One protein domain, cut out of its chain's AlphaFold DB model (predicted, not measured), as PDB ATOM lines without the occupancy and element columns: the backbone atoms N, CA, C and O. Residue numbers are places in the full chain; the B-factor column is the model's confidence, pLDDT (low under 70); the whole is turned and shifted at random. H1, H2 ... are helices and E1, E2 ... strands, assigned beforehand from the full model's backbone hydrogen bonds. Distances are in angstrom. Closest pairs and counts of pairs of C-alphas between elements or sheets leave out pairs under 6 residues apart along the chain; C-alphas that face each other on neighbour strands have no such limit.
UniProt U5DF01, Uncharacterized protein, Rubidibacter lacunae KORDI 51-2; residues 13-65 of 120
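Overview. This is residues 13 to 65 of the 120 residues of an uncharacterized protein of Rubidibacter lacunae KORDI 51-2 (UniProt U5DF01). A small two-stranded hairpin, E1 and E2, sits over the last part of helix H2, and at the other end of H2 helix H1 turns off at a corner, so that the two helices make an L. Residues 13 to 21, with most of H1, stick out free. The printed part has 53 residues, in the order H1, H2, E1, E2; the sheet's order is E1 - E2, antiparallel, and the class is mixed, helices and strands. The whole is loose, with a radius of gyration of the C-alphas of 13.5 A, and a rod in outline, spanning 42 by 21 by 18 A.

Along the chain. Find C-alpha 47 at (314.110, 387.016, 271.227), where E1, residues 47 to 50, begins. E2, residues 58 to 61, ends at C-alpha 61, (318.554, 386.653, 270.685); each strand is 9.6 A long. H2 is residues 31 to 44, 20.3 A. H1, residues 15 to 27, starts at C-alpha 15, (305.795, 391.131, 297.125), and runs 18.6 A.

Arrangement. Look first at the hairpin: E1 and E2 are antiparallel at 144 degrees, with N 48 and O 60 3.0 A apart and N 50 and O 58 3.1 A apart, within hydrogen-bond range. The closest C-alphas of H2 and E1 are those of Leu 42 and Gln 48, 6.2 A apart; H2 and E2 are apart. H1 and H2 are close but not clearly touching, their closest C-alphas those of Leu 25 and Thr 31 at 5.7 A, and about perpendicular at 75 degrees. H1 is apart from E1 and E2. In H1 and H2 every O i to N i+4 pair is within hydrogen-bond range.

Size, cuts and confidence. The two C-alphas farthest apart, those of Asn 16 and Gln 65, are 43.4 A apart. The printed part has no cut, and no link is long. Mean pLDDT of the printed part is 75.5; residues 49 to 65 are under 70.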
ATOM      1  N   PRO A  13     305.929 397.944 293.253       80.38
ATOM      2  CA  PRO A  13     304.987 396.961 293.763       80.38
ATOM      3  C   PRO A  13     305.697 396.007 294.722       80.38
ATOM      4  O   PRO A  13     306.729 395.416 294.393       80.38
ATOM      5  N   ASP A  14     305.126 395.858 295.913       84.81
ATOM      6  CA  ASP A  14     305.637 394.957 296.935       84.81
ATOM      7  C   ASP A  14     305.366 393.483 296.577       84.81
ATOM      8  O   ASP A  14     304.635 393.144 295.635       84.81
ATOM      9  N   ALA A  15     305.958 392.568 297.347       84.06
ATOM     10  CA  ALA A  15     305.795 391.131 297.125       84.06
ATOM     11  C   ALA A  15     304.316 390.692 297.166       84.06
ATOM     12  O   ALA A  15     303.910 389.809 296.404       84.06
ATOM     13  N   ASN A  16     303.497 391.337 298.002       89.06
ATOM     14  CA  ASN A  16     302.070 391.042 298.111       89.06
ATOM     15  C   ASN A  16     301.294 391.482 296.869       89.06
ATOM     16  O   ASN A  16     300.414 390.755 296.409       89.06
ATOM     17  N   THR A  17     301.638 392.629 296.284       84.38
ATOM     18  CA  THR A  17     301.039 393.121 295.039       84.38
ATOM     19  C   THR A  17     301.300 392.147 293.892       84.38
ATOM     20  O   THR A  17     300.377 391.784 293.156       84.38
ATOM     21  N   VAL A  18     302.533 391.642 293.778       84.56
ATOM     22  CA  VAL A  18     302.893 390.618 292.780       84.56
ATOM     23  C   VAL A  18     302.148 389.304 293.039       84.56
ATOM     24  O   VAL A  18     301.640 388.673 292.106       84.56
ATOM     25  N   TRP A  19     302.025 388.895 294.303       88.69
ATOM     26  CA  TRP A  19     301.268 387.702 294.677       88.69
ATOM     27  C   TRP A  19     299.780 387.824 294.325       88.69
ATOM     28  O   TRP A  19     299.207 386.906 293.732       88.69
ATOM     29  N   LEU A  20     299.161 388.971 294.612       90.56
ATOM     30  CA  LEU A  20     297.753 389.227 294.326       90.56
ATOM     31  C   LEU A  20     297.477 389.242 292.819       90.56
ATOM     32  O   LEU A  20     296.466 388.697 292.370       90.56
ATOM     33  N   LEU A  21     298.388 389.811 292.025       84.81
ATOM     34  CA  LEU A  21     298.334 389.736 290.566       84.81
ATOM     35  C   LEU A  21     298.327 388.277 290.096       84.81
ATOM     36  O   LEU A  21     297.447 387.877 289.332       84.81
ATOM     37  N   ARG A  22     299.259 387.457 290.600       83.75
ATOM     38  CA  ARG A  22     299.325 386.027 290.272       83.75
ATOM     39  C   ARG A  22     298.044 385.291 290.669       83.75
ATOM     40  O   ARG A  22     297.545 384.482 289.890       83.75
ATOM     41  N   ALA A  23     297.497 385.577 291.849       87.81
ATOM     42  CA  ALA A  23     296.250 384.980 292.317       87.81
ATOM     43  C   ALA A  23     295.075 385.330 291.388       87.81
ATOM     44  O   ALA A  23     294.334 384.442 290.968       87.81
ATOM     45  N   ARG A  24     294.950 386.601 290.985       90.56
ATOM     46  CA  ARG A  24     293.909 387.066 290.052       90.56
ATOM     47  C   ARG A  24     294.027 386.426 288.669       90.56
ATOM     48  O   ARG A  24     293.012 386.041 288.093       90.56
ATOM     49  N   LEU A  25     295.247 386.282 288.151       87.62
ATOM     50  CA  LEU A  25     295.507 385.608 286.874       87.62
ATOM     51  C   LEU A  25     295.175 384.114 286.929       87.62
ATOM     52  O   LEU A  25     294.698 383.561 285.939       87.62
ATOM     53  N   LYS A  26     295.397 383.467 288.079       85.38
ATOM     54  CA  LYS A  26     295.054 382.057 288.287       85.38
ATOM     55  C   LYS A  26     293.544 381.837 288.345       85.38
ATOM     56  O   LYS A  26     293.057 380.933 287.682       85.38
ATOM     57  N   VAL A  27     292.808 382.673 289.083       89.75
ATOM     58  CA  VAL A  27     291.334 382.584 289.194       89.75
ATOM     59  C   VAL A  27     290.650 382.706 287.832       89.75
ATOM     60  O   VAL A  27     289.611 382.099 287.608       89.75
ATOM     61  N   ARG A  28     291.229 383.490 286.922       90.06
ATOM     62  CA  ARG A  28     290.685 383.720 285.580       90.06
ATOM     63  C   ARG A  28     291.253 382.778 284.515       90.06
ATOM     64  O   ARG A  28     290.932 382.952 283.351       90.06
ATOM     65  N   GLU A  29     292.148 381.863 284.889       87.12
ATOM     66  CA  GLU A  29     292.866 380.948 283.981       87.12
ATOM     67  C   GLU A  29     293.639 381.630 282.827       87.12
ATOM     68  O   GLU A  29     294.157 380.975 281.926       87.12
ATOM     69  N   LEU A  30     293.850 382.948 282.906       87.12
ATOM     70  CA  LEU A  30     294.492 383.769 281.865       87.12
ATOM     71  C   LEU A  30     296.010 383.588 281.783       87.12
ATOM     72  O   LEU A  30     296.675 384.192 280.944       87.12
ATOM     73  N   THR A  31     296.586 382.784 282.677       81.81
ATOM     74  CA  THR A  31     298.040 382.623 282.749       81.81
ATOM     75  C   THR A  31     298.575 382.020 281.449       81.81
ATOM     76  O   THR A  31     299.528 382.545 280.893       81.81
ATOM     77  N   ALA A  32     297.950 380.972 280.911       80.44
ATOM     78  CA  ALA A  32     298.434 380.338 279.683       80.44
ATOM     79  C   ALA A  32     298.347 381.276 278.464       80.44
ATOM     80  O   ALA A  32     299.299 381.382 277.693       80.44
ATOM     81  N   GLU A  33     297.233 381.996 278.321       85.25
ATOM     82  CA  GLU A  33     297.013 382.921 277.206       85.25
ATOM     83  C   GLU A  33     298.019 384.079 277.218       85.25
ATOM     84  O   GLU A  33     298.644 384.373 276.196       85.25
ATOM     85  N   LEU A  34     298.257 384.669 278.393       84.69
ATOM     86  CA  LEU A  34     299.238 385.740 278.563       84.69
ATOM     87  C   LEU A  34     300.653 385.274 278.181       84.69
ATOM     88  O   LEU A  34     301.402 386.013 277.544       84.69
ATOM     89  N   PHE A  35     301.014 384.033 278.522       80.38
ATOM     90  CA  PHE A  35     302.310 383.452 278.161       80.38
ATOM     91  C   PHE A  35     302.464 383.270 276.648       80.38
ATOM     92  O   PHE A  35     303.541 383.536 276.111       80.38
ATOM     93  N   VAL A  36     301.404 382.848 275.953       83.62
ATOM     94  CA  VAL A  36     301.420 382.712 274.490       83.62
ATOM     95  C   VAL A  36     301.590 384.078 273.832       83.62
ATOM     96  O   VAL A  36     302.495 384.248 273.015       83.62
ATOM     97  N   GLN A  37     300.781 385.065 274.226       84.88
ATOM     98  CA  GLN A  37     300.847 386.422 273.674       84.88
ATOM     99  C   GLN A  37     302.214 387.071 273.921       84.88
ATOM    100  O   GLN A  37     302.821 387.624 273.003       84.88
ATOM    101  N   PHE A  38     302.750 386.942 275.135       81.88
ATOM    102  CA  PHE A  38     304.074 387.461 275.458       81.88
ATOM    103  C   PHE A  38     305.184 386.732 274.686       81.88
ATOM    104  O   PHE A  38     306.129 387.357 274.208       81.88
ATOM    105  N   GLY A  39     305.062 385.416 274.495       80.44
ATOM    106  CA  GLY A  39     305.995 384.640 273.682       80.44
ATOM    107  C   GLY A  39     305.973 385.014 272.194       80.44
ATOM    108  O   GLY A  39     307.015 384.973 271.540       80.44
ATOM    109  N   GLU A  40     304.811 385.368 271.637       83.12
ATOM    110  CA  GLU A  40     304.694 385.943 270.284       83.12
ATOM    111  C   GLU A  40     305.375 387.316 270.207       83.12
ATOM    112  O   GLU A  40     306.174 387.554 269.303       83.12
ATOM    113  N   TYR A  41     305.138 388.186 271.194       83.94
ATOM    114  CA  TYR A  41     305.788 389.496 271.271       83.94
ATOM    115  C   TYR A  41     307.318 389.380 271.302       83.94
ATOM    116  O   TYR A  41     308.008 390.021 270.509       83.94
ATOM    117  N   LEU A  42     307.873 388.505 272.147       81.50
ATOM    118  CA  LEU A  42     309.323 388.296 272.209       81.50
ATOM    119  C   LEU A  42     309.899 387.843 270.862       81.50
ATOM    120  O   LEU A  42     310.934 388.358 270.436       81.50
ATOM    121  N   ARG A  43     309.206 386.941 270.156       79.69
ATOM    122  CA  ARG A  43     309.625 386.472 268.828       79.69
ATOM    123  C   ARG A  43     309.629 387.587 267.788       79.69
ATOM    124  O   ARG A  43     310.557 387.639 266.986       79.69
ATOM    125  N   GLN A  44     308.649 388.492 267.819       80.31
ATOM    126  CA  GLN A  44     308.614 389.658 266.927       80.31
ATOM    127  C   GLN A  44     309.815 390.586 267.142       80.31
ATOM    128  O   GLN A  44     310.369 391.108 266.178       80.31
ATOM    129  N   VAL A  45     310.259 390.739 268.392       80.69
ATOM    130  CA  VAL A  45     311.434 391.551 268.752       80.69
ATOM    131  C   VAL A  45     312.753 390.775 268.548       80.69
ATOM    132  O   VAL A  45     313.841 391.319 268.721       80.69
ATOM    133  N   GLY A  46     312.690 389.514 268.105       78.00
ATOM    134  CA  GLY A  46     313.862 388.697 267.791       78.00
ATOM    135  C   GLY A  46     314.476 388.003 269.002       78.00
ATOM    136  O   GLY A  46     315.666 387.693 268.988       78.00
ATOM    137  N   TYR A  47     313.685 387.736 270.037       76.25
ATOM    138  CA  TYR A  47     314.110 387.016 271.227       76.25
ATOM    139  C   TYR A  47     313.276 385.755 271.467       76.25
ATOM    140  O   TYR A  47     312.088 385.692 271.156       76.25
ATOM    141  N   GLN A  48     313.894 384.738 272.066       71.50
ATOM    142  CA  GLN A  48     313.205 383.522 272.487       71.50
ATOM    143  C   GLN A  48     313.590 383.175 273.926       71.50
ATOM    144  O   GLN A  48     314.764 383.221 274.297       71.50
ATOM    145  N   GLY A  49     312.597 382.838 274.748       66.31
ATOM    146  CA  GLY A  49     312.841 382.357 276.104       66.31
ATOM    147  C   GLY A  49     313.413 380.941 276.076       66.31
ATOM    148  O   GLY A  49     312.792 380.037 275.516       66.31
ATOM    149  N   ARG A  50     314.588 380.736 276.681       59.97
ATOM    150  CA  ARG A  50     315.109 379.401 277.008       59.97
ATOM    151  C   ARG A  50     314.922 379.160 278.502       59.97
ATOM    152  O   ARG A  50     315.640 379.742 279.307       59.97
ATOM    153  N   GLY A  51     313.946 378.327 278.845       55.69
ATOM    154  CA  GLY A  51     313.623 377.959 280.223       55.69
ATOM    155  C   GLY A  51     312.146 377.603 280.363       55.69
ATOM    156  O   GLY A  51     311.290 378.295 279.817       55.69
ATOM    157  N   GLY A  52     311.846 376.519 281.082       54.50
ATOM    158  CA  GLY A  52     310.478 376.023 281.298       54.50
ATOM    159  C   GLY A  52     309.599 376.944 282.154       54.50
ATOM    160  O   GLY A  52     308.404 376.693 282.291       54.50
ATOM    161  N   GLN A  53     310.166 378.019 282.710       54.84
ATOM    162  CA  GLN A  53     309.459 379.004 283.516       54.84
ATOM    163  C   GLN A  53     309.951 380.413 283.169       54.84
ATOM    164  O   GLN A  53     311.149 380.673 283.154       54.84
ATOM    165  N   MET A  54     309.023 381.339 282.911       55.06
ATOM    166  CA  MET A  54     309.330 382.710 282.464       55.06
ATOM    167  C   MET A  54     310.187 383.508 283.460       55.06
ATOM    168  O   MET A  54     310.913 384.405 283.050       55.06
ATOM    169  N   VAL A  55     310.141 383.153 284.749       55.41
ATOM    170  CA  VAL A  55     310.926 383.801 285.816       55.41
ATOM    171  C   VAL A  55     312.414 383.423 285.757       55.41
ATOM    172  O   VAL A  55     313.248 384.215 286.174       55.41
ATOM    173  N   ASP A  56     312.754 382.261 285.192       53.88
ATOM    174  CA  ASP A  56     314.138 381.771 285.054       53.88
ATOM    175  C   ASP A  56     314.559 381.636 283.575       53.88
ATOM    176  O   ASP A  56     315.545 380.990 283.217       53.88
ATOM    177  N   ALA A  57     313.789 382.235 282.662       56.97
ATOM    178  CA  ALA A  57     314.087 382.158 281.243       56.97
ATOM    179  C   ALA A  57     315.219 383.128 280.889       56.97
ATOM    180  O   ALA A  57     315.083 384.346 281.020       56.97
ATOM    181  N   LYS A  58     316.324 382.606 280.345       54.41
ATOM    182  CA  LYS A  58     317.328 383.464 279.704       54.41
ATOM    183  C   LYS A  58     316.778 383.918 278.356       54.41
ATOM    184  O   LYS A  58     316.498 383.088 277.485       54.41
ATOM    185  N   LEU A  59     316.613 385.230 278.191       58.03
ATOM    186  CA  LEU A  59     316.211 385.824 276.922       58.03
ATOM    187  C   LEU A  59     317.406 385.788 275.965       58.03
ATOM    188  O   LEU A  59     318.347 386.566 276.109       58.03
ATOM    189  N   VAL A  60     317.392 384.859 275.010       58.69
ATOM    190  CA  VAL A  60     318.454 384.758 274.004       58.69
ATOM    191  C   VAL A  60     317.997 385.414 272.704       58.69
ATOM    192  O   VAL A  60     316.841 385.225 272.309       58.69
ATOM    193  N   PRO A  61     318.863 386.192 272.026       60.97
ATOM    194  CA  PRO A  61     318.554 386.653 270.685       60.97
ATOM    195  C   PRO A  61     318.380 385.433 269.781       60.97
ATOM    196  O   PRO A  61     319.158 384.475 269.838       60.97
ATOM    197  N   VAL A  62     317.344 385.462 268.952       62.22
ATOM    198  CA  VAL A  62     317.127 384.444 267.929       62.22
ATOM    199  C   VAL A  62     318.318 384.500 266.965       62.22
ATOM    200  O   VAL A  62     318.653 385.587 266.484       62.22
ATOM    201  N   PRO A  63     318.980 383.363 266.671       57.72
ATOM    202  CA  PRO A  63     320.078 383.324 265.716       57.72
ATOM    203  C   PRO A  63     319.636 383.895 264.366       57.72
ATOM    204  O   PRO A  63     318.793 383.328 263.672       57.72
ATOM    205  N   LYS A  64     320.187 385.053 263.995       59.62
ATOM    206  CA  LYS A  64     319.858 385.719 262.735       59.62
ATOM    207  C   LYS A  64     320.680 385.094 261.611       59.62
ATOM    208  O   LYS A  64     321.892 385.289 261.540       59.62
ATOM    209  N   GLN A  65     320.027 384.354 260.721       60.97
ATOM    210  CA  GLN A  65     320.685 383.793 259.543       60.97
ATOM    211  C   GLN A  65     321.027 384.920 258.548       60.97
ATOM    212  O   GLN A  65     320.145 385.629 258.064       60.97
TER     213      GLN A  65